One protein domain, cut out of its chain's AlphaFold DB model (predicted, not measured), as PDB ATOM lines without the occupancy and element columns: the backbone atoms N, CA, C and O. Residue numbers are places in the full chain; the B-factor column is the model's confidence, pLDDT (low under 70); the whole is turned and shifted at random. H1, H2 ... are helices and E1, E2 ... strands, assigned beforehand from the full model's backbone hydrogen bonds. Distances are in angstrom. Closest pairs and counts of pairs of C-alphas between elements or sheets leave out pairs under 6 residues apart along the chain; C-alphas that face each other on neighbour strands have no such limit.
ATOM      1  N   LYS A  22     155.004 209.441 152.565       71.81
ATOM      2  CA  LYS A  22     155.919 208.327 152.261       71.81
ATOM      3  C   LYS A  22     155.188 207.183 151.558       71.81
ATOM      4  O   LYS A  22     154.044 206.880 151.888       71.81
ATOM      5  N   PHE A  23     155.884 206.543 150.630       67.94
ATOM      6  CA  PHE A  23     155.498 205.306 149.961       67.94
ATOM      7  C   PHE A  23     156.593 204.265 150.207       67.94
ATOM      8  O   PHE A  23     157.773 204.569 150.027       67.94
ATOM      9  N   THR A  24     156.205 203.057 150.606       69.19
ATOM     10  CA  THR A  24     157.114 201.920 150.773       69.19
ATOM     11  C   THR A  24     156.459 200.703 150.141       69.19
ATOM     12  O   THR A  24     155.339 200.349 150.508       69.19
ATOM     13  N   ALA A  25     157.160 200.077 149.202       72.50
ATOM     14  CA  ALA A  25     156.806 198.783 148.642       72.50
ATOM     15  C   ALA A  25     157.922 197.785 148.961       72.50
ATOM     16  O   ALA A  25     159.105 198.079 148.771       72.50
ATOM     17  N   GLU A  26     157.530 196.615 149.449       68.69
ATOM     18  CA  GLU A  26     158.423 195.498 149.732       68.69
ATOM     19  C   GLU A  26     157.905 194.278 148.979       68.69
ATOM     20  O   GLU A  26     156.738 193.899 149.112       68.69
ATOM     21  N   ILE A  27     158.768 193.688 148.159       69.75
ATOM     22  CA  ILE A  27     158.429 192.517 147.353       69.75
ATOM     23  C   ILE A  27     159.220 191.342 147.908       69.75
ATOM     24  O   ILE A  27     160.431 191.251 147.711       69.75
ATOM     25  N   LYS A  28     158.525 190.464 148.635       56.78
ATOM     26  CA  LYS A  28     159.135 189.300 149.283       56.78
ATOM     27  C   LYS A  28     159.563 188.249 148.259       56.78
ATOM     28  O   LYS A  28     158.800 187.993 147.322       56.78
ATOM     29  N   PRO A  29     160.705 187.576 148.474       46.97
ATOM     30  CA  PRO A  29     161.020 186.381 147.718       46.97
ATOM     31  C   PRO A  29     160.008 185.265 148.064       46.97
ATOM     32  O   PRO A  29     159.572 185.141 149.213       46.97
ATOM     33  N   PRO A  30     159.593 184.453 147.085       48.78
ATOM     34  CA  PRO A  30     158.777 183.266 147.300       48.78
ATOM     35  C   PRO A  30     159.536 182.197 148.103       48.78
ATOM     36  O   PRO A  30     160.763 182.123 148.084       48.78
ATOM     37  N   SER A  31     158.790 181.309 148.763       46.66
ATOM     38  CA  SER A  31     159.343 180.083 149.344       46.66
ATOM     39  C   SER A  31     159.816 179.135 148.239       46.66
ATOM     40  O   SER A  31     159.060 178.864 147.304       46.66
ATOM     41  N   ILE A  32     161.033 178.611 148.373       49.56
ATOM     42  CA  ILE A  32     161.624 177.633 147.451       49.56
ATOM     43  C   ILE A  32     160.789 176.344 147.449       49.56
ATOM     44  O   ILE A  32     160.486 175.806 148.519       49.56
ATOM     45  N   ASP A  33     160.440 175.841 146.261       59.19
ATOM     46  CA  ASP A  33     159.755 174.558 146.109       59.19
ATOM     47  C   ASP A  33     160.754 173.413 146.333       59.19
ATOM     48  O   ASP A  33     161.614 173.114 145.498       59.19
ATOM     49  N   ARG A  34     160.662 172.788 147.509       53.78
ATOM     50  CA  ARG A  34     161.552 171.690 147.898       53.78
ATOM     51  C   ARG A  34     161.340 170.438 147.050       53.78
ATOM     52  O   ARG A  34     162.297 169.693 146.875       53.78
ATOM     53  N   ASP A  35     160.148 170.236 146.492       57.50
ATOM     54  CA  ASP A  35     159.846 169.066 145.665       57.50
ATOM     55  C   ASP A  35     160.500 169.195 144.283       57.50
ATOM     56  O   ASP A  35     160.971 168.206 143.716       57.50
ATOM     57  N   LEU A  36     160.592 170.422 143.756       57.88
ATOM     58  CA  LEU A  36     161.342 170.704 142.531       57.88
ATOM     59  C   LEU A  36     162.844 170.461 142.736       57.88
ATOM     60  O   LEU A  36     163.467 169.785 141.918       57.88
ATOM     61  N   LEU A  37     163.412 170.955 143.843       54.53
ATOM     62  CA  LEU A  37     164.814 170.698 144.187       54.53
ATOM     63  C   LEU A  37     165.089 169.211 144.423       54.53
ATOM     64  O   LEU A  37     166.123 168.722 143.987       54.53
ATOM     65  N   ALA A  38     164.168 168.478 145.052       53.78
ATOM     66  CA  ALA A  38     164.312 167.042 145.291       53.78
ATOM     67  C   ALA A  38     164.241 166.203 144.003       53.78
ATOM     68  O   ALA A  38     164.905 165.179 143.913       53.78
ATOM     69  N   LYS A  39     163.501 166.637 142.975       59.62
ATOM     70  CA  LYS A  39     163.499 165.957 141.663       59.62
ATOM     71  C   LYS A  39     164.771 166.206 140.854       59.62
ATOM     72  O   LYS A  39     165.150 165.367 140.047       59.62
ATOM     73  N   ILE A  40     165.419 167.351 141.057       53.91
ATOM     74  CA  ILE A  40     166.763 167.637 140.523       53.91
ATOM     75  C   ILE A  40     167.812 166.862 141.338       53.91
ATOM     76  O   ILE A  40     168.772 166.350 140.767       53.91
ATOM     77  N   GLY A  41     167.525 166.713 142.642       49.75
ATOM     78  CA  GLY A  41     168.002 165.726 143.622       49.75
ATOM     79  C   GLY A  41     168.680 164.507 143.045       49.75
ATOM     80  O   GLY A  41     169.858 164.238 143.252       49.75
ATOM     81  N   GLU A  42     167.848 163.767 142.336       57.50
ATOM     82  CA  GLU A  42     168.120 162.405 141.914       57.50
ATOM     83  C   GLU A  42     168.971 162.344 140.635       57.50
ATOM     84  O   GLU A  42     169.530 161.293 140.330       57.50
ATOM     85  N   GLU A  43     169.089 163.447 139.881       61.81
ATOM     86  CA  GLU A  43     169.698 163.457 138.542       61.81
ATOM     87  C   GLU A  43     171.042 164.227 138.444       61.81
ATOM     88  O   GLU A  43     171.785 163.986 137.485       61.81
ATOM     89  N   ASP A  44     171.378 165.135 139.383       72.88
ATOM     90  CA  ASP A  44     172.643 165.913 139.400       72.88
ATOM     91  C   ASP A  44     173.037 166.394 140.824       72.88
ATOM     92  O   ASP A  44     172.786 167.537 141.220       72.88
ATOM     93  N   GLU A  45     173.674 165.514 141.608       78.50
ATOM     94  CA  GLU A  45     174.095 165.791 142.996       78.50
ATOM     95  C   GLU A  45     175.058 166.983 143.127       78.50
ATOM     96  O   GLU A  45     174.970 167.767 144.076       78.50
ATOM     97  N   ALA A  46     175.959 167.153 142.156       83.31
ATOM     98  CA  ALA A  46     176.942 168.232 142.166       83.31
ATOM     99  C   ALA A  46     176.270 169.606 142.021       83.31
ATOM    100  O   ALA A  46     176.607 170.542 142.751       83.31
ATOM    101  N   PHE A  47     175.283 169.718 141.125       84.12
ATOM    102  CA  PHE A  47     174.508 170.946 140.958       84.12
ATOM    103  C   PHE A  47     173.742 171.327 142.231       84.12
ATOM    104  O   PHE A  47     173.682 172.504 142.588       84.12
ATOM    105  N   LEU A  48     173.185 170.351 142.947       79.19
ATOM    106  CA  LEU A  48     172.437 170.610 144.181       79.19
ATOM    107  C   LEU A  48     173.320 171.070 145.326       79.19
ATOM    108  O   LEU A  48     172.938 171.951 146.095       79.19
ATOM    109  N   TYR A  49     174.490 170.456 145.464       83.19
ATOM    110  CA  TYR A  49     175.458 170.900 146.451       83.19
ATOM    111  C   TYR A  49     175.844 172.359 146.175       83.19
ATOM    112  O   TYR A  49     175.735 173.217 147.049       83.19
ATOM    113  N   TRP A  50     176.153 172.661 144.914       87.81
ATOM    114  CA  TRP A  50     176.502 174.007 144.479       87.81
ATOM    115  C   TRP A  50     175.373 175.037 144.689       87.81
ATOM    116  O   TRP A  50     175.625 176.108 145.239       87.81
ATOM    117  N   ILE A  51     174.119 174.735 144.321       85.00
ATOM    118  CA  ILE A  51     172.997 175.686 144.473       85.00
ATOM    119  C   ILE A  51     172.616 175.923 145.943       85.00
ATOM    120  O   ILE A  51     172.091 176.987 146.299       85.00
ATOM    121  N   ASN A  52     172.863 174.950 146.824       81.62
ATOM    122  CA  ASN A  52     172.626 175.112 148.254       81.62
ATOM    123  C   ASN A  52     173.588 176.140 148.860       81.62
ATOM    124  O   ASN A  52     173.114 177.042 149.560       81.62
ATOM    125  N   ASP A  53     174.866 176.074 148.487       86.94
ATOM    126  CA  ASP A  53     175.935 176.947 148.992       86.94
ATOM    127  C   ASP A  53     176.064 178.288 148.241       86.94
ATOM    128  O   ASP A  53     176.836 179.160 148.643       86.94
ATOM    129  N   LEU A  54     175.293 178.493 147.167       85.69
ATOM    130  CA  LEU A  54     175.303 179.730 146.385       85.69
ATOM    131  C   LEU A  54     174.859 180.950 147.222       85.69
ATOM    132  O   LEU A  54     173.688 181.051 147.607       85.69
ATOM    133  N   ASP A  55     175.767 181.914 147.443       85.94
ATOM    134  CA  ASP A  55     175.421 183.222 148.026       85.94
ATOM    135  C   ASP A  55     174.702 184.086 146.983       85.94
ATOM    136  O   ASP A  55     175.283 184.553 146.001       85.94
ATOM    137  N   ILE A  56     173.413 184.314 147.217       85.25
ATOM    138  CA  ILE A  56     172.536 185.054 146.306       85.25
ATOM    139  C   ILE A  56     172.712 186.574 146.396       85.25
ATOM    140  O   ILE A  56     172.313 187.288 145.480       85.25
ATOM    141  N   ARG A  57     173.298 187.107 147.474       86.88
ATOM    142  CA  ARG A  57     173.360 188.562 147.705       86.88
ATOM    143  C   ARG A  57     174.123 189.334 146.625       86.88
ATOM    144  O   ARG A  57     173.540 190.284 146.102       86.88
ATOM    145  N   PRO A  58     175.365 188.965 146.250       90.25
ATOM    146  CA  PRO A  58     176.077 189.683 145.189       90.25
ATOM    147  C   PRO A  58     175.340 189.602 143.844       90.25
ATOM    148  O   PRO A  58     175.342 190.566 143.083       90.25
ATOM    149  N   LEU A  59     174.647 188.491 143.582       91.12
ATOM    150  CA  LEU A  59     173.853 188.296 142.369       91.12
ATOM    151  C   LEU A  59     172.653 189.252 142.330       91.12
ATOM    152  O   LEU A  59     172.443 189.957 141.348       91.12
ATOM    153  N   LEU A  60     171.893 189.350 143.422       88.81
ATOM    154  CA  LEU A  60     170.748 190.263 143.497       88.81
ATOM    155  C   LEU A  60     171.172 191.739 143.449       88.81
ATOM    156  O   LEU A  60     170.466 192.561 142.865       88.81
ATOM    157  N   GLN A  61     172.331 192.080 144.015       90.81
ATOM    158  CA  GLN A  61     172.901 193.427 143.905       90.81
ATOM    159  C   GLN A  61     173.287 193.767 142.465       90.81
ATOM    160  O   GLN A  61     173.018 194.878 142.008       90.81
ATOM    161  N   GLU A  62     173.867 192.817 141.732       93.19
ATOM    162  CA  GLU A  62     174.180 192.999 140.316       93.19
ATOM    163  C   GLU A  62     172.905 193.136 139.470       93.19
ATOM    164  O   GLU A  62     172.822 194.040 138.636       93.19
ATOM    165  N   ALA A  63     171.867 192.334 139.738       90.62
ATOM    166  CA  ALA A  63     170.565 192.489 139.086       90.62
ATOM    167  C   ALA A  63     169.976 193.881 139.349       90.62
ATOM    168  O   ALA A  63     169.564 194.568 138.413       90.62
ATOM    169  N   LEU A  64     170.014 194.346 140.604       90.69
ATOM    170  CA  LEU A  64     169.559 195.686 140.967       90.69
ATOM    171  C   LEU A  64     170.361 196.765 140.227       90.69
ATOM    172  O   LEU A  64     169.778 197.707 139.687       90.69
ATOM    173  N   ARG A  65     171.691 196.628 140.162       92.75
ATOM    174  CA  ARG A  65     172.569 197.562 139.448       92.75
ATOM    175  C   ARG A  65     172.191 197.659 137.967       92.75
ATOM    176  O   ARG A  65     172.095 198.775 137.445       92.75
ATOM    177  N   ARG A  66     171.947 196.525 137.299       92.31
ATOM    178  CA  ARG A  66     171.493 196.468 135.895       92.31
ATOM    179  C   ARG A  66     170.127 197.126 135.723       92.31
ATOM    180  O   ARG A  66     169.975 197.979 134.846       92.31
ATOM    181  N   THR A  67     169.183 196.832 136.616       90.19
ATOM    182  CA  THR A  67     167.840 197.426 136.597       90.19
ATOM    183  C   THR A  67     167.891 198.935 136.738       90.19
ATOM    184  O   THR A  67     167.301 199.639 135.921       90.19
ATOM    185  N   VAL A  68     168.613 199.448 137.736       89.50
ATOM    186  CA  VAL A  68     168.765 200.889 137.974       89.50
ATOM    187  C   VAL A  68     169.426 201.568 136.779       89.50
ATOM    188  O   VAL A  68     168.944 202.606 136.333       89.50
ATOM    189  N   SER A  69     170.476 200.960 136.217       89.25
ATOM    190  CA  SER A  69     171.193 201.508 135.057       89.25
ATOM    191  C   SER A  69     170.310 201.577 133.807       89.25
ATOM    192  O   SER A  69     170.392 202.540 133.047       89.25
ATOM    193  N   ALA A  70     169.438 200.586 133.606       85.75
ATOM    194  CA  ALA A  70     168.480 200.566 132.501       85.75
ATOM    195  C   ALA A  70     167.269 201.490 132.737       85.75
ATOM    196  O   ALA A  70     166.623 201.930 131.785       85.75
ATOM    197  N   SER A  71     166.953 201.800 133.996       77.69
ATOM    198  CA  SER A  71     165.728 202.500 134.398       77.69
ATOM    199  C   SER A  71     165.921 204.010 134.546       77.69
ATOM    200  O   SER A  71     165.578 204.570 135.578       77.69
ATOM    201  N   GLY A  72     166.429 204.686 133.512       76.62
ATOM    202  CA  GLY A  72     166.419 206.153 133.372       76.62
ATOM    203  C   GLY A  72     166.490 206.986 134.672       76.62
ATOM    204  O   GLY A  72     167.346 206.797 135.530       76.62
ATOM    205  N   SER A  73     165.603 207.977 134.811       73.25
ATOM    206  CA  SER A  73     165.578 208.894 135.963       73.25
ATOM    207  C   SER A  73     164.649 208.397 137.081       73.25
ATOM    208  O   SER A  73     163.438 208.610 137.021       73.25
ATOM    209  N   LEU A  74     165.219 207.881 138.171       76.50
ATOM    210  CA  LEU A  74     164.510 207.377 139.364       76.50
ATOM    211  C   LEU A  74     164.075 208.467 140.369       76.50
ATOM    212  O   LEU A  74     164.082 208.238 141.577       76.50
ATOM    213  N   LYS A  75     163.754 209.685 139.906       67.25
ATOM    214  CA  LYS A  75     163.530 210.872 140.760       67.25
ATOM    215  C   LYS A  75     162.641 210.571 141.974       67.25
ATOM    216  O   LYS A  75     161.442 210.355 141.838       67.25
ATOM    217  N   GLY A  76     163.240 210.650 143.164       68.31
ATOM    218  CA  GLY A  76     162.536 210.509 144.438       68.31
ATOM    219  C   GLY A  76     162.345 209.071 144.922       68.31
ATOM    220  O   GLY A  76     161.685 208.904 145.944       68.31
ATOM    221  N   LEU A  77     162.920 208.071 144.241       81.56
ATOM    222  CA  LEU A  77     162.947 206.681 144.690       81.56
ATOM    223  C   LEU A  77     164.313 206.299 145.271       81.56
ATOM    224  O   LEU A  77     165.360 206.600 144.698       81.56
ATOM    225  N   LYS A  78     164.290 205.596 146.401       84.25
ATOM    226  CA  LYS A  78     165.403 204.801 146.918       84.25
ATOM    227  C   LYS A  78     165.072 203.337 146.686       84.25
ATOM    228  O   LYS A  78     163.967 202.910 147.013       84.25
ATOM    229  N   ILE A  79     166.009 202.599 146.112       86.88
ATOM    230  CA  ILE A  79     165.834 201.187 145.784       86.88
ATOM    231  C   ILE A  79     166.982 200.421 146.425       86.88
ATOM    232  O   ILE A  79     168.130 200.842 146.298       86.88
ATOM    233  N   ASP A  80     166.661 199.332 147.110       86.56
ATOM    234  CA  ASP A  80     167.633 198.469 147.772       86.56
ATOM    235  C   ASP A  80     167.171 197.005 147.729       86.56
ATOM    236  O   ASP A  80     165.986 196.728 147.518       86.56
ATOM    237  N   VAL A  81     168.097 196.073 147.940       82.12
ATOM    238  CA  VAL A  81     167.793 194.658 148.176       82.12
ATOM    239  C   VAL A  81     168.098 194.354 149.639       82.12
ATOM    240  O   VAL A  81     169.233 194.489 150.095       82.12
ATOM    241  N   ASN A  82     167.078 193.936 150.383       78.50
ATOM    242  CA  ASN A  82     167.224 193.577 151.789       78.50
ATOM    243  C   ASN A  82     168.075 192.306 151.960       78.50
ATOM    244  O   ASN A  82     168.306 191.534 151.029       78.50
ATOM    245  N   SER A  83     168.492 192.037 153.198       71.62
ATOM    246  CA  SER A  83     169.299 190.858 153.545       71.62
ATOM    247  C   SER A  83     168.633 189.516 153.233       71.62
ATOM    248  O   SER A  83     169.329 188.513 153.118       71.62
ATOM    249  N   ASP A  84     167.304 189.489 153.131       69.44
ATOM    250  CA  ASP A  84     166.519 188.308 152.768       69.44
ATOM    251  C   ASP A  84     166.313 188.160 151.250       69.44
ATOM    252  O   ASP A  84     165.700 187.190 150.818       69.44
ATOM    253  N   GLY A  85     166.822 189.095 150.440       68.00
ATOM    254  CA  GLY A  85     166.669 189.114 148.985       68.00
ATOM    255  C   GLY A  85     165.427 189.854 148.480       68.00
ATOM    256  O   GLY A  85     165.201 189.892 147.272       68.00
ATOM    257  N   SER A  86     164.623 190.462 149.361       74.44
ATOM    258  CA  SER A  86     163.463 191.258 148.943       74.44
ATOM    259  C   SER A  86     163.864 192.599 148.321       74.44
ATOM    260  O   SER A  86     164.766 193.286 148.805       74.44
ATOM    261  N   LEU A  87     163.161 192.996 147.256       80.62
ATOM    262  CA  LEU A  87     163.326 194.314 146.642       80.62
ATOM    263  C   LEU A  87     162.537 195.346 147.453       80.62
ATOM    264  O   LEU A  87     161.311 195.244 147.592       80.62
ATOM    265  N   LYS A  88     163.240 196.358 147.956       85.81
ATOM    266  CA  LYS A  88     162.676 197.472 148.714       85.81
ATOM    267  C   LYS A  88     162.704 198.738 147.865       85.81
ATOM    268  O   LYS A  88     163.769 199.181 147.444       85.81
ATOM    269  N   ILE A  89     161.538 199.343 147.646       86.50
ATOM    270  CA  ILE A  89     161.398 200.612 146.921       86.50
ATOM    271  C   ILE A  89     160.707 201.623 147.838       86.50
ATOM    272  O   ILE A  89     159.574 201.423 148.278       86.50
ATOM    273  N   GLU A  90     161.388 202.727 148.129       84.94
ATOM    274  CA  GLU A  90     160.889 203.816 148.967       84.94
ATOM    275  C   GLU A  90     160.803 205.112 148.167       84.94
ATOM    276  O   GLU A  90     161.725 205.453 147.435       84.94
ATOM    277  N   GLY A  91     159.730 205.880 148.348       83.94
ATOM    278  CA  GLY A  91     159.566 207.175 147.698       83.94
ATOM    279  C   GLY A  91     158.728 208.162 148.495       83.94
ATOM    280  O   GLY A  91     158.182 207.844 149.554       83.94
ATOM    281  N   SER A  92     158.613 209.382 147.978       79.38
ATOM    282  CA  SER A  92     157.750 210.417 148.552       79.38
ATOM    283  C   SER A  92     156.910 211.105 147.485       79.38
ATOM    284  O   SER A  92     157.431 211.425 146.418       79.38
ATOM    285  N   TYR A  93     155.646 211.389 147.793       81.88
ATOM    286  CA  TYR A  93     154.707 212.045 146.881       81.88
ATOM    287  C   TYR A  93     153.994 213.226 147.548       81.88
ATOM    288  O   TYR A  93     153.764 213.226 148.760       81.88
ATOM    289  N   ASN A  94     153.622 214.232 146.750       78.81
ATOM    290  CA  ASN A  94     152.939 215.438 147.234       78.81
ATOM    291  C   ASN A  94     151.440 215.452 146.900       78.81
ATOM    292  O   ASN A  94     150.674 216.176 147.533       78.81
ATOM    293  N   ASN A  95     151.016 214.672 145.902       81.38
ATOM    294  CA  ASN A  95     149.629 214.553 145.459       81.38
ATOM    295  C   ASN A  95     149.352 213.143 144.886       81.38
ATOM    296  O   ASN A  95     150.274 212.361 144.662       81.38
ATOM    297  N   GLU A  96     148.083 212.812 144.635       80.62
ATOM    298  CA  GLU A  96     147.683 211.480 144.142       80.62
ATOM    299  C   GLU A  96     148.189 211.168 142.720       80.62
ATOM    300  O   GLU A  96     148.447 210.009 142.397       80.62
ATOM    301  N   LYS A  97     148.400 212.180 141.866       83.00
ATOM    302  CA  LYS A  97     148.972 211.984 140.522       83.00
ATOM    303  C   LYS A  97     150.438 211.543 140.603       83.00
ATOM    304  O   LYS A  97     150.856 210.652 139.859       83.00
ATOM    305  N   ASP A  98     151.199 212.129 141.525       82.31
ATOM    306  CA  ASP A  98     152.579 211.731 141.812       82.31
ATOM    307  C   ASP A  98     152.610 210.300 142.363       82.31
ATOM    308  O   ASP A  98     153.408 209.487 141.904       82.31
ATOM    309  N   LYS A  99     151.691 209.963 143.278       83.31
ATOM    310  CA  LYS A  99     151.559 208.608 143.831       83.31
ATOM    311  C   LYS A  99     151.320 207.566 142.736       83.31
ATOM    312  O   LYS A  99     152.089 206.616 142.633       83.31
ATOM    313  N   GLY A 100     150.325 207.779 141.871       82.88
ATOM    314  CA  GLY A 100     150.042 206.856 140.765       82.88
ATOM    315  C   GLY A 100     151.200 206.738 139.765       82.88
ATOM    316  O   GLY A 100     151.397 205.686 139.158       82.88
ATOM    317  N   SER A 101     152.012 207.789 139.615       84.00
ATOM    318  CA  SER A 101     153.229 207.739 138.794       84.00
ATOM    319  C   SER A 101     154.332 206.903 139.457       84.00
ATOM    320  O   SER A 101     154.961 206.090 138.780       84.00
ATOM    321  N   LEU A 102     154.531 207.045 140.774       84.19
ATOM    322  CA  LEU A 102     155.476 206.225 141.541       84.19
ATOM    323  C   LEU A 102     155.070 204.749 141.560       84.19
ATOM    324  O   LEU A 102     155.935 203.890 141.427       84.19
ATOM    325  N   GLU A 103     153.777 204.440 141.673       84.31
ATOM    326  CA  GLU A 103     153.268 203.060 141.625       84.31
ATOM    327  C   GLU A 103     153.559 202.395 140.270       84.31
ATOM    328  O   GLU A 103     154.047 201.265 140.224       84.31
ATOM    329  N   ARG A 104     153.337 203.111 139.158       84.62
ATOM    330  CA  ARG A 104     153.674 202.617 137.811       84.62
ATOM    331  C   ARG A 104     155.172 202.378 137.647       84.62
ATOM    332  O   ARG A 104     155.561 201.321 137.158       84.62
ATOM    333  N   LEU A 105     155.996 203.329 138.090       85.25
ATOM    334  CA  LEU A 105     157.452 203.203 138.041       85.25
ATOM    335  C   LEU A 105     157.942 202.034 138.908       85.25
ATOM    336  O   LEU A 105     158.777 201.254 138.470       85.25
ATOM    337  N   THR A 106     157.371 201.860 140.103       84.56
ATOM    338  CA  THR A 106     157.666 200.735 141.009       84.56
ATOM    339  C   THR A 106     157.364 199.397 140.341       84.56
ATOM    340  O   THR A 106     158.179 198.480 140.410       84.56
ATOM    341  N   LYS A 107     156.226 199.286 139.641       83.56
ATOM    342  CA  LYS A 107     155.880 198.074 138.889       83.56
ATOM    343  C   LYS A 107     156.882 197.801 137.762       83.56
ATOM    344  O   LYS A 107     157.380 196.687 137.664       83.56
ATOM    345  N   GLN A 108     157.228 198.816 136.970       83.94
ATOM    346  CA  GLN A 108     158.221 198.682 135.895       83.94
ATOM    347  C   GLN A 108     159.595 198.254 136.423       83.94
ATOM    348  O   GLN A 108     160.230 197.379 135.841       83.94
ATOM    349  N   LEU A 109     160.029 198.833 137.545       87.12
ATOM    350  CA  LEU A 109     161.276 198.470 138.217       87.12
ATOM    351  C   LEU A 109     161.247 197.037 138.731       87.12
ATOM    352  O   LEU A 109     162.209 196.308 138.532       87.12
ATOM    353  N   SER A 110     160.142 196.618 139.348       86.06
ATOM    354  CA  SER A 110     159.961 195.233 139.782       86.06
ATOM    355  C   SER A 110     160.006 194.263 138.603       86.06
ATOM    356  O   SER A 110     160.649 193.219 138.691       86.06
ATOM    357  N   ASP A 111     159.321 194.581 137.504       84.81
ATOM    358  CA  ASP A 111     159.293 193.729 136.315       84.81
ATOM    359  C   ASP A 111     160.682 193.619 135.683       84.81
ATOM    360  O   ASP A 111     161.114 192.518 135.335       84.81
ATOM    361  N   ARG A 112     161.402 194.743 135.602       88.25
ATOM    362  CA  ARG A 112     162.769 194.783 135.094       88.25
ATOM    363  C   ARG A 112     163.742 194.035 136.002       88.25
ATOM    364  O   ARG A 112     164.521 193.238 135.491       88.25
ATOM    365  N   PHE A 113     163.644 194.225 137.314       89.44
ATOM    366  CA  PHE A 113     164.455 193.519 138.306       89.44
ATOM    367  C   PHE A 113     164.298 192.009 138.203       89.44
ATOM    368  O   PHE A 113     165.294 191.300 138.123       89.44
ATOM    369  N   GLN A 114     163.064 191.510 138.109       87.38
ATOM    370  CA  GLN A 114     162.831 190.078 137.910       87.38
ATOM    371  C   GLN A 114     163.489 189.563 136.625       87.38
ATOM    372  O   GLN A 114     164.066 188.480 136.639       87.38
ATOM    373  N   MET A 115     163.449 190.329 135.530       89.69
ATOM    374  CA  MET A 115     164.109 189.923 134.287       89.69
ATOM    375  C   MET A 115     165.637 189.964 134.385       89.69
ATOM    376  O   MET A 115     166.293 189.056 133.889       89.69
ATOM    377  N   ASP A 116     166.211 190.975 135.038       91.69
ATOM    378  CA  ASP A 116     167.662 191.047 135.250       91.69
ATOM    379  C   ASP A 116     168.142 189.925 136.197       91.69
ATOM    380  O   ASP A 116     169.234 189.395 136.004       91.69
ATOM    381  N   VAL A 117     167.314 189.477 137.151       89.94
ATOM    382  CA  VAL A 117     167.580 188.257 137.934       89.94
ATOM    383  C   VAL A 117     167.578 187.014 137.036       89.94
ATOM    384  O   VAL A 117     168.498 186.205 137.124       89.94
ATOM    385  N   LEU A 118     166.600 186.865 136.137       90.38
ATOM    386  CA  LEU A 118     166.580 185.752 135.174       90.38
ATOM    387  C   LEU A 118     167.758 185.800 134.189       90.38
ATOM    388  O   LEU A 118     168.237 184.751 133.764       90.38
ATOM    389  N   ALA A 119     168.260 186.992 133.859       93.00
ATOM    390  CA  ALA A 119     169.466 187.149 133.056       93.00
ATOM    391  C   ALA A 119     170.695 186.588 133.786       93.00
ATOM    392  O   ALA A 119     171.463 185.845 133.186       93.00
ATOM    393  N   ILE A 120     170.835 186.853 135.089       92.25
ATOM    394  CA  ILE A 120     171.901 186.252 135.908       92.25
ATOM    395  C   ILE A 120     171.749 184.733 135.983       92.25
ATOM    396  O   ILE A 120     172.740 184.015 135.901       92.25
ATOM    397  N   VAL A 121     170.521 184.222 136.109       91.94
ATOM    398  CA  VAL A 121     170.273 182.772 136.071       91.94
ATOM    399  C   VAL A 121     170.776 182.165 134.760       91.94
ATOM    400  O   VAL A 121     171.438 181.132 134.787       91.94
ATOM    401  N   ALA A 122     170.498 182.807 133.625       91.56
ATOM    402  CA  ALA A 122     170.990 182.362 132.326       91.56
ATOM    403  C   ALA A 122     172.529 182.441 132.233       91.56
ATOM    404  O   ALA A 122     173.156 181.492 131.773       91.56
ATOM    405  N   GLU A 123     173.154 183.508 132.740       93.50
ATOM    406  CA  GLU A 123     174.620 183.643 132.793       93.50
ATOM    407  C   GLU A 123     175.285 182.565 133.662       93.50
ATOM    408  O   GLU A 123     176.322 182.027 133.281       93.50
ATOM    409  N   LEU A 124     174.678 182.192 134.796       92.25
ATOM    410  CA  LEU A 124     175.148 181.085 135.642       92.25
ATOM    411  C   LEU A 124     175.069 179.719 134.944       92.25
ATOM    412  O   LEU A 124     175.725 178.773 135.374       92.25
ATOM    413  N   LEU A 125     174.262 179.616 133.887       90.69
ATOM    414  CA  LEU A 125     174.178 178.456 133.003       90.69
ATOM    415  C   LEU A 125     174.997 178.653 131.717       90.69
ATOM    416  O   LEU A 125     174.781 177.943 130.739       90.69
ATOM    417  N   ASP A 126     175.947 179.588 131.714       92.19
ATOM    418  CA  ASP A 126     176.858 179.922 130.613       92.19
ATOM    419  C   ASP A 126     176.184 180.466 129.342       92.19
ATOM    420  O   ASP A 126     176.735 180.350 128.244       92.19
ATOM    421  N   TYR A 127     174.991 181.052 129.453       90.75
ATOM    422  CA  TYR A 127     174.403 181.795 128.339       90.75
ATOM    423  C   TYR A 127     174.993 183.205 128.277       90.75
ATOM    424  O   TYR A 127     175.047 183.922 129.276       90.75
ATOM    425  N   GLN A 128     175.365 183.642 127.079       91.88
ATOM    426  CA  GLN A 128     175.508 185.061 126.770       91.88
ATOM    427  C   GLN A 128     174.116 185.667 126.648       91.88
ATOM    428  O   GLN A 128     173.260 185.076 125.994       91.88
ATOM    429  N   ILE A 129     173.872 186.820 127.273       92.81
ATOM    430  CA  ILE A 129     172.519 187.370 127.396       92.81
ATOM    431  C   ILE A 129     172.367 188.755 126.780       92.81
ATOM    432  O   ILE A 129     173.296 189.560 126.735       92.81
ATOM    433  N   GLN A 130     171.136 189.059 126.380       92.38
ATOM    434  CA  GLN A 130     170.673 190.395 126.042       92.38
ATOM    435  C   GLN A 130     169.267 190.604 126.607       92.38
ATOM    436  O   GLN A 130     168.381 189.773 126.423       92.38
ATOM    437  N   VAL A 131     169.037 191.748 127.258       89.12
ATOM    438  CA  VAL A 131     167.706 192.135 127.746       89.12
ATOM    439  C   VAL A 131     167.251 193.406 127.043       89.12
ATOM    440  O   VAL A 131     167.915 194.440 127.124       89.12
ATOM    441  N   SER A 132     166.091 193.359 126.397       89.94
ATOM    442  CA  SER A 132     165.542 194.468 125.615       89.94
ATOM    443  C   SER A 132     164.033 194.608 125.795       89.94
ATOM    444  O   SER A 132     163.348 193.681 126.214       89.94
ATOM    445  N   TRP A 133     163.512 195.792 125.482       87.69
ATOM    446  CA  TRP A 133     162.081 195.997 125.280       87.69
ATOM    447  C   TRP A 133     161.780 195.854 123.786       87.69
ATOM    448  O   TRP A 133     162.481 196.454 122.969       87.69
ATOM    449  N   LYS A 134     160.758 195.073 123.430       89.06
ATOM    450  CA  LYS A 134     160.279 194.889 122.050       89.06
ATOM    451  C   LYS A 134     158.777 195.177 121.984       89.06
ATOM    452  O   LYS A 134     158.083 195.039 122.990       89.06
ATOM    453  N   GLU A 135     158.280 195.581 120.819       87.19
ATOM    454  CA  GLU A 135     156.841 195.548 120.541       87.19
ATOM    455  C   GLU A 135     156.491 194.206 119.889       87.19
ATOM    456  O   GLU A 135     157.012 193.883 118.822       87.19
ATOM    457  N   GLU A 136     155.632 193.421 120.538       81.00
ATOM    458  CA  GLU A 136     155.069 192.172 120.009       81.00
ATOM    459  C   GLU A 136     153.535 192.299 120.071       81.00
ATOM    460  O   GLU A 136     152.985 192.650 121.112       81.00
ATOM    461  N   ASP A 137     152.843 192.097 118.944       78.25
ATOM    462  CA  ASP A 137     151.375 192.203 118.823       78.25
ATOM    463  C   ASP A 137     150.763 193.525 119.347       78.25
ATOM    464  O   ASP A 137     149.640 193.567 119.850       78.25
ATOM    465  N   GLY A 138     151.502 194.633 119.215       79.75
ATOM    466  CA  GLY A 138     151.087 195.956 119.699       79.75
ATOM    467  C   GLY A 138     151.224 196.149 121.215       79.75
ATOM    468  O   GLY A 138     150.801 197.180 121.739       79.75
ATOM    469  N   GLU A 139     151.822 195.188 121.926       84.00
ATOM    470  CA  GLU A 139     152.167 195.295 123.342       84.00
ATOM    471  C   GLU A 139     153.676 195.493 123.529       84.00
ATOM    472  O   GLU A 139     154.506 194.882 122.858       84.00
ATOM    473  N   THR A 140     154.053 196.325 124.502       85.00
ATOM    474  CA  THR A 140     155.443 196.415 124.954       85.00
ATOM    475  C   THR A 140     155.778 195.204 125.827       85.00
ATOM    476  O   THR A 140     155.205 195.016 126.907       85.00
ATOM    477  N   VAL A 141     156.738 194.404 125.374       87.38
ATOM    478  CA  VAL A 141     157.179 193.162 126.007       87.38
ATOM    479  C   VAL A 141     158.643 193.288 126.410       87.38
ATOM    480  O   VAL A 141     159.490 193.744 125.641       87.38
ATOM    481  N   LEU A 142     158.951 192.885 127.639       87.44
ATOM    482  CA  LEU A 142     160.318 192.735 128.110       87.44
ATOM    483  C   LEU A 142     160.833 191.364 127.672       87.44
ATOM    484  O   LEU A 142     160.188 190.349 127.942       87.44
ATOM    485  N   VAL A 143     161.981 191.340 127.003       90.38
ATOM    486  CA  VAL A 143     162.552 190.140 126.389       90.38
ATOM    487  C   VAL A 143     163.979 189.934 126.887       90.38
ATOM    488  O   VAL A 143     164.808 190.835 126.779       90.38
ATOM    489  N   LEU A 144     164.256 188.740 127.403       90.19
ATOM    490  CA  LEU A 144     165.593 188.203 127.640       90.19
ATOM    491  C   LEU A 144     165.879 187.158 126.563       90.19
ATOM    492  O   LEU A 144     165.104 186.218 126.392       90.19
ATOM    493  N   GLU A 145     166.986 187.329 125.853       90.81
ATOM    494  CA  GLU A 145     167.508 186.384 124.866       90.81
ATOM    495  C   GLU A 145     168.865 185.896 125.363       90.81
ATOM    496  O   GLU A 145     169.687 186.700 125.802       90.81
ATOM    497  N   GLY A 146     169.068 184.584 125.342       89.94
ATOM    498  CA  GLY A 146     170.274 183.920 125.797       89.94
ATOM    499  C   GLY A 146     170.792 182.960 124.735       89.94
ATOM    500  O   GLY A 146     170.017 182.186 124.173       89.94
ATOM    501  N   GLU A 147     172.098 182.964 124.502       89.12
ATOM    502  CA  GLU A 147     172.768 182.062 123.571       89.12
ATOM    503  C   GLU A 147     173.940 181.352 124.258       89.12
ATOM    504  O   GLU A 147     174.780 181.992 124.887       89.12
ATOM    505  N   LYS A 148     174.000 180.021 124.149       87.62
ATOM    506  CA  LYS A 148     175.097 179.207 124.690       87.62
ATOM    507  C   LYS A 148     175.783 178.443 123.566       87.62
ATOM    508  O   LYS A 148     175.156 177.626 122.884       87.62
ATOM    509  N   HIS A 149     177.080 178.693 123.396       78.44
ATOM    510  CA  HIS A 149     177.886 178.011 122.389       78.44
ATOM    511  C   HIS A 149     178.092 176.545 122.755       78.44
ATOM    512  O   HIS A 149     178.434 176.212 123.892       78.44
ATOM    513  N   GLN A 150     177.926 175.663 121.772       65.75
ATOM    514  CA  GLN A 150     178.367 174.282 121.896       65.75
ATOM    515  C   GLN A 150     179.735 174.087 121.243       65.75
ATOM    516  O   GLN A 150     179.982 174.529 120.126       65.75
ATOM    517  N   HIS A 151     180.605 173.344 121.927       53.88
ATOM    518  CA  HIS A 151     181.865 172.836 121.370       53.88
ATOM    519  C   HIS A 151     181.689 171.519 120.590       53.88
ATOM    520  O   HIS A 151     182.676 170.864 120.255       53.88
ATOM    521  N   SER A 152     180.450 171.077 120.356       51.56
ATOM    522  CA  SER A 152     180.166 169.779 119.743       51.56
ATOM    523  C   SER A 152     180.231 169.841 118.210       51.56
ATOM    524  O   SER A 152     180.292 170.906 117.605       51.56
ATOM    525  N   HIS A 153     180.240 168.673 117.561       45.88
ATOM    526  CA  HIS A 153     180.365 168.519 116.103       45.88
ATOM    527  C   HIS A 153     179.184 169.088 115.283       45.88
ATOM    528  O   HIS A 153     179.213 169.025 114.055       45.88
ATOM    529  N   ALA A 154     178.152 169.626 115.939       52.84
ATOM    530  CA  ALA A 154     177.085 170.406 115.326       52.84
ATOM    531  C   ALA A 154     177.225 171.864 115.794       52.84
ATOM    532  O   ALA A 154     177.156 172.143 116.988       52.84
ATOM    533  N   HIS A 155     177.415 172.799 114.863       62.56
ATOM    534  CA  HIS A 155     177.533 174.233 115.154       62.56
ATOM    535  C   HIS A 155     176.147 174.854 115.390       62.56
ATOM    536  O   HIS A 155     175.741 175.779 114.687       62.56
ATOM    537  N   VAL A 156     175.375 174.290 116.322       67.75
ATOM    538  CA  VAL A 156     174.035 174.771 116.668       67.75
ATOM    539  C   VAL A 156     174.064 175.273 118.104       67.75
ATOM    540  O   VAL A 156     174.240 174.500 119.047       67.75
ATOM    541  N   ASN A 157     173.905 176.584 118.264       76.69
ATOM    542  CA  ASN A 157     173.899 177.213 119.578       76.69
ATOM    543  C   ASN A 157     172.563 176.955 120.287       76.69
ATOM    544  O   ASN A 157     171.489 177.042 119.682       76.69
ATOM    545  N   ARG A 158     172.634 176.650 121.588       82.56
ATOM    546  CA  ARG A 158     171.439 176.522 122.432       82.56
ATOM    547  C   ARG A 158     170.863 177.905 122.674       82.56
ATOM    548  O   ARG A 158     171.610 178.844 122.955       82.56
ATOM    549  N   TYR A 159     169.543 178.005 122.628       83.38
ATOM    550  CA  TYR A 159     168.853 179.281 122.757       83.38
ATOM    551  C   TYR A 159     167.853 179.270 123.911       83.38
ATOM    552  O   TYR A 159     167.167 178.272 124.150       83.38
ATOM    553  N   LEU A 160     167.789 180.398 124.612       86.12
ATOM    554  CA  LEU A 160     166.835 180.705 125.667       86.12
ATOM    555  C   LEU A 160     166.133 182.023 125.323       86.12
ATOM    556  O   LEU A 160     166.790 183.041 125.118       86.12
ATOM    557  N   LYS A 161     164.800 182.040 125.336       86.56
ATOM    558  CA  LYS A 161     164.002 183.271 125.302       86.56
ATOM    559  C   LYS A 161     163.057 183.310 126.486       86.56
ATOM    560  O   LYS A 161     162.298 182.366 126.706       86.56
ATOM    561  N   VAL A 162     163.052 184.427 127.201       86.69
ATOM    562  CA  VAL A 162     162.040 184.737 128.209       86.69
ATOM    563  C   VAL A 162     161.337 186.019 127.812       86.69
ATOM    564  O   VAL A 162     161.984 187.036 127.574       86.69
ATOM    565  N   THR A 163     160.010 185.988 127.751       85.88
ATOM    566  CA  THR A 163     159.194 187.180 127.505       85.88
ATOM    567  C   THR A 163     158.295 187.469 128.691       85.88
ATOM    568  O   THR A 163     157.846 186.549 129.371       85.88
ATOM    569  N   LYS A 164     158.016 188.750 128.944       84.44
ATOM    570  CA  LYS A 164     157.038 189.190 129.942       84.44
ATOM    571  C   LYS A 164     156.386 190.499 129.503       84.44
ATOM    572  O   LYS A 164     157.077 191.490 129.277       84.44
ATOM    573  N   ASN A 165     155.060 190.519 129.405       82.94
ATOM    574  CA  ASN A 165     154.293 191.732 129.129       82.94
ATOM    575  C   ASN A 165     153.901 192.468 130.424       82.94
ATOM    576  O   ASN A 165     154.078 191.969 131.540       82.94
ATOM    577  N   ALA A 166     153.310 193.657 130.283       74.25
ATOM    578  CA  ALA A 166     152.891 194.494 131.413       74.25
ATOM    579  C   ALA A 166     151.817 193.851 132.322       74.25
ATOM    580  O   ALA A 166     151.622 194.285 133.463       74.25
ATOM    581  N   ASN A 167     151.116 192.821 131.839       76.00
ATOM    582  CA  ASN A 167     150.130 192.059 132.608       76.00
ATOM    583  C   ASN A 167     150.764 190.897 133.392       76.00
ATOM    584  O   ASN A 167     150.056 190.182 134.095       76.00
ATOM    585  N   GLY A 168     152.083 190.711 133.283       71.12
ATOM    586  CA  GLY A 168     152.808 189.613 133.914       71.12
ATOM    587  C   GLY A 168     152.678 188.280 133.174       71.12
ATOM    588  O   GLY A 168     153.199 187.282 133.661       71.12
ATOM    589  N   LYS A 169     152.024 188.255 132.004       78.56
ATOM    590  CA  LYS A 169     152.001 187.079 131.129       78.56
ATOM    591  C   LYS A 169     153.314 187.004 130.365       78.56
ATOM    592  O   LYS A 169     153.842 188.027 129.931       78.56
ATOM    593  N   GLY A 170     153.831 185.800 130.199       78.06
ATOM    594  CA  GLY A 170     155.138 185.584 129.608       78.06
ATOM    595  C   GLY A 170     155.286 184.194 129.020       78.06
ATOM    596  O   GLY A 170     154.416 183.342 129.199       78.06
ATOM    597  N   SER A 171     156.392 183.970 128.326       78.50
ATOM    598  CA  SER A 171     156.754 182.656 127.798       78.50
ATOM    599  C   SER A 171     158.215 182.352 128.086       78.50
ATOM    600  O   SER A 171     159.045 183.260 128.113       78.50
ATOM    601  N   PHE A 172     158.508 181.071 128.294       78.31
ATOM    602  CA  PHE A 172     159.861 180.531 128.308       78.31
ATOM    603  C   PHE A 172     160.019 179.658 127.080       78.31
ATOM    604  O   PHE A 172     159.150 178.832 126.788       78.31
ATOM    605  N   ARG A 173     161.122 179.837 126.369       80.44
ATOM    606  CA  ARG A 173     161.453 179.019 125.218       80.44
ATOM    607  C   ARG A 173     162.899 178.577 125.297       80.44
ATOM    608  O   ARG A 173     163.785 179.407 125.455       80.44
ATOM    609  N   PHE A 174     163.096 177.278 125.156       79.25
ATOM    610  CA  PHE A 174     164.391 176.635 125.054       79.25
ATOM    611  C   PHE A 174     164.438 175.937 123.698       79.25
ATOM    612  O   PHE A 174     163.533 175.168 123.373       79.25
ATOM    613  N   GLU A 175     165.454 176.225 122.895       81.25
ATOM    614  CA  GLU A 175     165.593 175.666 121.549       81.25
ATOM    615  C   GLU A 175     166.981 175.041 121.358       81.25
ATOM    616  O   GLU A 175     167.945 175.376 122.053       81.25
ATOM    617  N   HIS A 176     167.060 174.130 120.385       79.62
ATOM    618  CA  HIS A 176     168.301 173.519 119.900       79.62
ATOM    619  C   HIS A 176     169.055 172.635 120.907       79.62
ATOM    620  O   HIS A 176     170.279 172.672 121.013       79.62
ATOM    621  N   PHE A 177     168.320 171.782 121.619       78.12
ATOM    622  CA  PHE A 177     168.896 170.720 122.446       78.12
ATOM    623  C   PHE A 177     168.988 169.415 121.651       78.12
ATOM    624  O   PHE A 177     168.078 169.074 120.896       78.12
ATOM    625  N   SER A 178     170.076 168.666 121.835       75.19
ATOM    626  CA  SER A 178     170.327 167.389 121.147       75.19
ATOM    627  C   SER A 178     169.379 166.270 121.573       75.19
ATOM    628  O   SER A 178     169.176 165.328 120.809       75.19
ATOM    629  N   SER A 179     168.795 166.361 122.769       75.81
ATOM    630  CA  SER A 179     167.864 165.367 123.302       75.81
ATOM    631  C   SER A 179     166.810 165.988 124.231       75.81
ATOM    632  O   SER A 179     167.060 167.033 124.847       75.81
ATOM    633  N   PRO A 180     165.632 165.348 124.376       74.19
ATOM    634  CA  PRO A 180     164.638 165.726 125.381       74.19
ATOM    635  C   PRO A 180     165.178 165.700 126.818       74.19
ATOM    636  O   PRO A 180     164.778 166.528 127.636       74.19
ATOM    637  N   GLU A 181     166.084 164.773 127.129       79.06
ATOM    638  CA  GLU A 181     166.708 164.637 128.445       79.06
ATOM    639  C   GLU A 181     167.609 165.833 128.768       79.06
ATOM    640  O   GLU A 181     167.526 166.382 129.867       79.06
ATOM    641  N   GLU A 182     168.434 166.282 127.816       80.12
ATOM    642  CA  GLU A 182     169.254 167.487 127.995       80.12
ATOM    643  C   GLU A 182     168.397 168.739 128.182       80.12
ATOM    644  O   GLU A 182     168.666 169.530 129.086       80.12
ATOM    645  N   LEU A 183     167.341 168.893 127.374       80.38
ATOM    646  CA  LEU A 183     166.387 169.993 127.514       80.38
ATOM    647  C   LEU A 183     165.746 169.994 128.908       80.38
ATOM    648  O   LEU A 183     165.719 171.024 129.576       80.38
ATOM    649  N   LYS A 184     165.263 168.833 129.371       79.81
ATOM    650  CA  LYS A 184     164.636 168.693 130.693       79.81
ATOM    651  C   LYS A 184     165.593 169.110 131.813       79.81
ATOM    652  O   LYS A 184     165.179 169.836 132.716       79.81
ATOM    653  N   LYS A 185     166.858 168.680 131.750       82.06
ATOM    654  CA  LYS A 185     167.874 169.042 132.749       82.06
ATOM    655  C   LYS A 185     168.155 170.543 132.760       82.06
ATOM    656  O   LYS A 185     168.258 171.129 133.834       82.06
ATOM    657  N   GLU A 186     168.249 171.175 131.592       85.12
ATOM    658  CA  GLU A 186     168.462 172.623 131.496       85.12
ATOM    659  C   GLU A 186     167.262 173.412 132.048       85.12
ATOM    660  O   GLU A 186     167.442 174.288 132.894       85.12
ATOM    661  N   GLU A 187     166.033 173.046 131.650       82.75
ATOM    662  CA  GLU A 187     164.784 173.634 132.165       82.75
ATOM    663  C   GLU A 187     164.744 173.566 133.700       82.75
ATOM    664  O   GLU A 187     164.449 174.551 134.380       82.75
ATOM    665  N   GLN A 188     165.082 172.406 134.262       80.81
ATOM    666  CA  GLN A 188     165.113 172.179 135.701       80.81
ATOM    667  C   GLN A 188     166.151 173.050 136.421       80.81
ATOM    668  O   GLN A 188     165.816 173.695 137.418       80.81
ATOM    669  N   LYS A 189     167.392 173.099 135.917       86.06
ATOM    670  CA  LYS A 189     168.460 173.930 136.496       86.06
ATOM    671  C   LYS A 189     168.086 175.407 136.483       86.06
ATOM    672  O   LYS A 189     168.225 176.080 137.507       86.06
ATOM    673  N   PHE A 190     167.542 175.883 135.363       86.44
ATOM    674  CA  PHE A 190     167.064 177.255 135.224       86.44
ATOM    675  C   PHE A 190     165.977 177.576 136.256       86.44
ATOM    676  O   PHE A 190     166.071 178.571 136.975       86.44
ATOM    677  N   MET A 191     164.966 176.711 136.386       81.69
ATOM    678  CA  MET A 191     163.868 176.917 137.336       81.69
ATOM    679  C   MET A 191     164.339 176.907 138.793       81.69
ATOM    680  O   MET A 191     163.908 177.751 139.579       81.69
ATOM    681  N   ALA A 192     165.233 175.986 139.159       81.12
ATOM    682  CA  ALA A 192     165.782 175.912 140.509       81.12
ATOM    683  C   ALA A 192     166.561 177.178 140.885       81.12
ATOM    684  O   ALA A 192     166.359 177.729 141.969       81.12
ATOM    685  N   LEU A 193     167.405 177.670 139.975       86.50
ATOM    686  CA  LEU A 193     168.150 178.911 140.165       86.50
ATOM    687  C   LEU A 193     167.223 180.125 140.252       86.50
ATOM    688  O   LEU A 193     167.343 180.909 141.190       86.50
ATOM    689  N   ALA A 194     166.254 180.251 139.343       83.94
ATOM    690  CA  ALA A 194     165.272 181.332 139.386       83.94
ATOM    691  C   ALA A 194     164.540 181.380 140.735       83.94
ATOM    692  O   ALA A 194     164.435 182.446 141.345       83.94
ATOM    693  N   GLN A 195     164.115 180.224 141.251       78.62
ATOM    694  CA  GLN A 195     163.473 180.143 142.562       78.62
ATOM    695  C   GLN A 195     164.429 180.466 143.716       78.62
ATOM    696  O   GLN A 195     164.038 181.194 144.629       78.62
ATOM    697  N   LYS A 196     165.675 179.974 143.677       81.12
ATOM    698  CA  LYS A 196     166.708 180.286 144.680       81.12
ATOM    699  C   LYS A 196     166.983 181.791 144.760       81.12
ATOM    700  O   LYS A 196     167.178 182.306 145.857       81.12
ATOM    701  N   LEU A 197     166.949 182.492 143.624       79.88
ATOM    702  CA  LEU A 197     167.103 183.948 143.536       79.88
ATOM    703  C   LEU A 197     165.778 184.715 143.735       79.88
ATOM    704  O   LEU A 197     165.738 185.935 143.595       79.88
ATOM    705  N   GLY A 198     164.685 184.036 144.090       74.25
ATOM    706  CA  GLY A 198     163.436 184.682 144.488       74.25
ATOM    707  C   GLY A 198     162.496 185.077 143.342       74.25
ATOM    708  O   GLY A 198     161.576 185.869 143.550       74.25
ATOM    709  N   VAL A 199     162.660 184.515 142.142       76.88
ATOM    710  CA  VAL A 199     161.712 184.675 141.029       76.88
ATOM    711  C   VAL A 199     160.832 183.430 140.925       76.88
ATOM    712  O   VAL A 199     161.298 182.336 140.609       76.88
ATOM    713  N   LYS A 200     159.526 183.591 141.175       69.12
ATOM    714  CA  LYS A 200     158.555 182.504 141.004       69.12
ATOM    715  C   LYS A 200     158.082 182.444 139.560       69.12
ATOM    716  O   LYS A 200     157.422 183.367 139.087       69.12
ATOM    717  N   ILE A 201     158.353 181.325 138.905       66.44
ATOM    718  CA  ILE A 201     157.814 181.014 137.584       66.44
ATOM    719  C   ILE A 201     156.707 179.975 137.762       66.44
ATOM    720  O   ILE A 201     156.949 178.884 138.275       66.44
ATOM    721  N   SER A 202     155.489 180.325 137.353       64.62
ATOM    722  CA  SER A 202     154.366 179.390 137.259       64.62
ATOM    723  C   SER A 202     154.174 179.023 135.792       64.62
ATOM    724  O   SER A 202     153.963 179.907 134.965       64.62
ATOM    725  N   VAL A 203     154.253 177.735 135.464       62.12
ATOM    726  CA  VAL A 203     154.077 177.245 134.091       62.12
ATOM    727  C   VAL A 203     152.677 176.659 133.953       62.12
ATOM    728  O   VAL A 203     152.371 175.637 134.560       62.12
ATOM    729  N   GLU A 204     151.820 177.313 133.172       54.25
ATOM    730  CA  GLU A 204     150.423 176.891 132.976       54.25
ATOM    731  C   GLU A 204     150.252 175.940 131.785       54.25
ATOM    732  O   GLU A 204     149.375 175.081 131.780       54.25
ATOM    733  N   THR A 205     151.070 176.088 130.743       52.25
ATOM    734  CA  THR A 205     150.981 175.278 129.524       52.25
ATOM    735  C   THR A 205     152.371 175.040 128.964       52.25
ATOM    736  O   THR A 205     153.189 175.955 128.904       52.25
ATOM    737  N   VAL A 206     152.628 173.803 128.540       62.53
ATOM    738  CA  VAL A 206     153.890 173.394 127.922       62.53
ATOM    739  C   VAL A 206     153.573 172.763 126.575       62.53
ATOM    740  O   VAL A 206     152.796 171.815 126.497       62.53
ATOM    741  N   GLN A 207     154.190 173.281 125.516       59.91
ATOM    742  CA  GLN A 207     154.205 172.648 124.202       59.91
ATOM    743  C   GLN A 207     155.634 172.189 123.924       59.91
ATOM    744  O   GLN A 207     156.562 172.989 124.010       59.91
ATOM    745  N   LYS A 208     155.814 170.900 123.619       63.47
ATOM    746  CA  LYS A 208     157.105 170.336 123.207       63.47
ATOM    747  C   LYS A 208     156.964 169.797 121.788       63.47
ATOM    748  O   LYS A 208     156.057 169.014 121.512       63.47
ATOM    749  N   SER A 209     157.843 170.230 120.896       59.28
ATOM    750  CA  SER A 209     157.916 169.779 119.506       59.28
ATOM    751  C   SER A 209     159.367 169.853 119.027       59.28
ATOM    752  O   SER A 209     160.156 170.632 119.555       59.28
ATOM    753  N   GLY A 210     159.739 169.016 118.057       61.34
ATOM    754  CA  GLY A 210     161.089 169.001 117.491       61.34
ATOM    755  C   GLY A 210     161.531 167.617 117.022       61.34
ATOM    756  O   GLY A 210     160.880 166.614 117.307       61.34
ATOM    757  N   HIS A 211     162.649 167.583 116.301       60.19
ATOM    758  CA  HIS A 211     163.356 166.371 115.882       60.19
ATOM    759  C   HIS A 211     164.838 166.506 116.273       60.19
ATOM    760  O   HIS A 211     165.298 167.637 116.452       60.19
ATOM    761  N   PRO A 212     165.593 165.400 116.406       63.94
ATOM    762  CA  PRO A 212     167.025 165.463 116.686       63.94
ATOM    763  C   PRO A 212     167.773 166.334 115.670       63.94
ATOM    764  O   PRO A 212     167.459 166.318 114.478       63.94
ATOM    765  N   ILE A 213     168.784 167.066 116.141       65.44
ATOM    766  CA  ILE A 213     169.643 167.883 115.278       65.44
ATOM    767  C   ILE A 213     170.427 166.947 114.351       65.44
ATOM    768  O   ILE A 213     171.147 166.060 114.812       65.44
ATOM    769  N   ALA A 214     170.290 167.138 113.038       64.94
ATOM    770  CA  ALA A 214     171.005 166.327 112.062       64.94
ATOM    771  C   ALA A 214     172.525 166.601 112.123       64.94
ATOM    772  O   ALA A 214     172.923 167.762 112.287       64.94
ATOM    773  N   PRO A 215     173.388 165.578 111.948       58.19
ATOM    774  CA  PRO A 215     174.839 165.763 111.913       58.19
ATOM    775  C   PRO A 215     175.261 166.813 110.874       58.19
ATOM    776  O   PRO A 215     174.805 166.766 109.734       58.19
ATOM    777  N   GLY A 216     176.134 167.749 111.260       58.12
ATOM    778  CA  GLY A 216     176.640 168.804 110.370       58.12
ATOM    779  C   GLY A 216     175.714 170.013 110.180       58.12
ATOM    780  O   GLY A 216     176.003 170.863 109.343       58.12
ATOM    781  N   THR A 217     174.620 170.118 110.944       61.00
ATOM    782  CA  THR A 217     173.769 171.320 110.944       61.00
ATOM    783  C   THR A 217     174.526 172.506 111.554       61.00
ATOM    784  O   THR A 217     175.162 172.368 112.600       61.00
ATOM    785  N   ILE A 218     174.439 173.667 110.901       60.38
ATOM    786  CA  ILE A 218     174.973 174.951 111.369       60.38
ATOM    787  C   ILE A 218     173.781 175.886 111.570       60.38
ATOM    788  O   ILE A 218     172.973 176.046 110.656       60.38
ATOM    789  N   HIS A 219     173.661 176.486 112.753       60.16
ATOM    790  CA  HIS A 219     172.678 177.527 113.033       60.16
ATOM    791  C   HIS A 219     173.403 178.712 113.670       60.16
ATOM    792  O   HIS A 219     173.877 178.617 114.801       60.16
ATOM    793  N   GLU A 220     173.535 179.799 112.908       55.84
ATOM    794  CA  GLU A 220     174.362 180.952 113.274       55.84
ATOM    795  C   GLU A 220     173.757 181.807 114.400       55.84
ATOM    796  O   GLU A 220     172.568 181.699 114.722       55.84
TER     797      GLU A 220
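Overview. This is residues 22 to 220 of the 227 residues of an uncharacterized protein of Candidatus Yanofskybacteria bacterium GW2011_GWA2_44_9 (UniProt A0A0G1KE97). A twisted four-stranded sheet, E4 E5 E6 E7, is covered on one face by H5 and the last part of the long helix H4; the first part of H4 reaches beyond it to a second, three-stranded sheet, E1 E3 E2. H3 crosses H4, H1 packs on H5 with H2 next to it, and the tail from residue 197 ends beside residues 155 to 156. The printed part has 199 residues, with five named helices and seven named strands in the order E1 H1 H2 H3 E2 E3 H4 E4 E5 E6 E7 H5; both sheets are antiparallel, and the class is mixed, helices and strands. It is compact by its radius of gyration of the C-alphas, 18.6 A, yet elongated, spanning 64 by 40 by 29 A.

Along the chain. The larger sheet holds E4, residues 128 to 136, E5, residues 139 to 148 and 28.0 A long, E6, residues 158 to 165, and E7, residues 170 to 175. H4, residues 96 to 124, is 41.8 A long, from C-alpha 96 at (147.683, 211.480, 144.142). H5, residues 180 to 196, is 24.3 A long and ends with C-alpha 196 at (166.708, 180.286, 144.680). The smaller sheet holds E1, residues 22 to 27, beginning with C-alpha 22 at (155.919, 208.327, 152.261), E2, residues 77 to 81, and E3, residues 87 to 93. H1 is residues 34 to 41, H2 residues 45 to 53 and H3 residues 57 to 70, 20.0 A long.

Arrangement. E4 E5 E6 E7 form a meander, each strand the antiparallel neighbour of the one before; N 132 and O 143, 2.9 A, N 144 and O 162, 2.8 A, and N 161 and O 173, 2.8 A, are within hydrogen-bond range. E4 bends by 65 degrees at residue 133. H4 and H5 are on the same face, making two layers, helices over a sheet. H4 runs along the strands at a height of 10.0 A, with Ala 119 and Ile 129 the closest C-alphas of H4 and E4, 6.4 A. H4 is also on the sheet E1 E3 E2, at a height of 8.9 A. There N 25 and O 89, 2.9 A, and N 80 and O 88, 2.9 A, are within hydrogen-bond range. H3 is on that sheet too, and touches H4 at a steep tilt of 55 degrees, closest at the C-alphas of Ala 63 and Asp 116, 5.0 A. H5 touches H4 at the C-alphas of Val 121 and Leu 193, 6.0 A, and H1 at those of Leu 37 and Ala 192, 6.5 A. H1 and H2, a helical hairpin, only just touch, with 3 pairs of C-alphas within 8 A, closest at Gly 41 and Leu 48, 6.6 A. In H1, H2, H3, H4 and H5 every O i to N i+4 pair is within hydrogen-bond range.

Size, cuts and confidence. The C-alphas of Asn 94 and Pro 215, the two farthest apart, are 64.8 A apart. The printed part has no cut and no long link between named elements. Residues 197 to 220 hold no named element; residues 218 to 219 pair with residues 155 to 156, parallel. The mean pLDDT of the printed part is 77.7; 52 residues are under 70, among them residues 26 to 43 and 200 to 220.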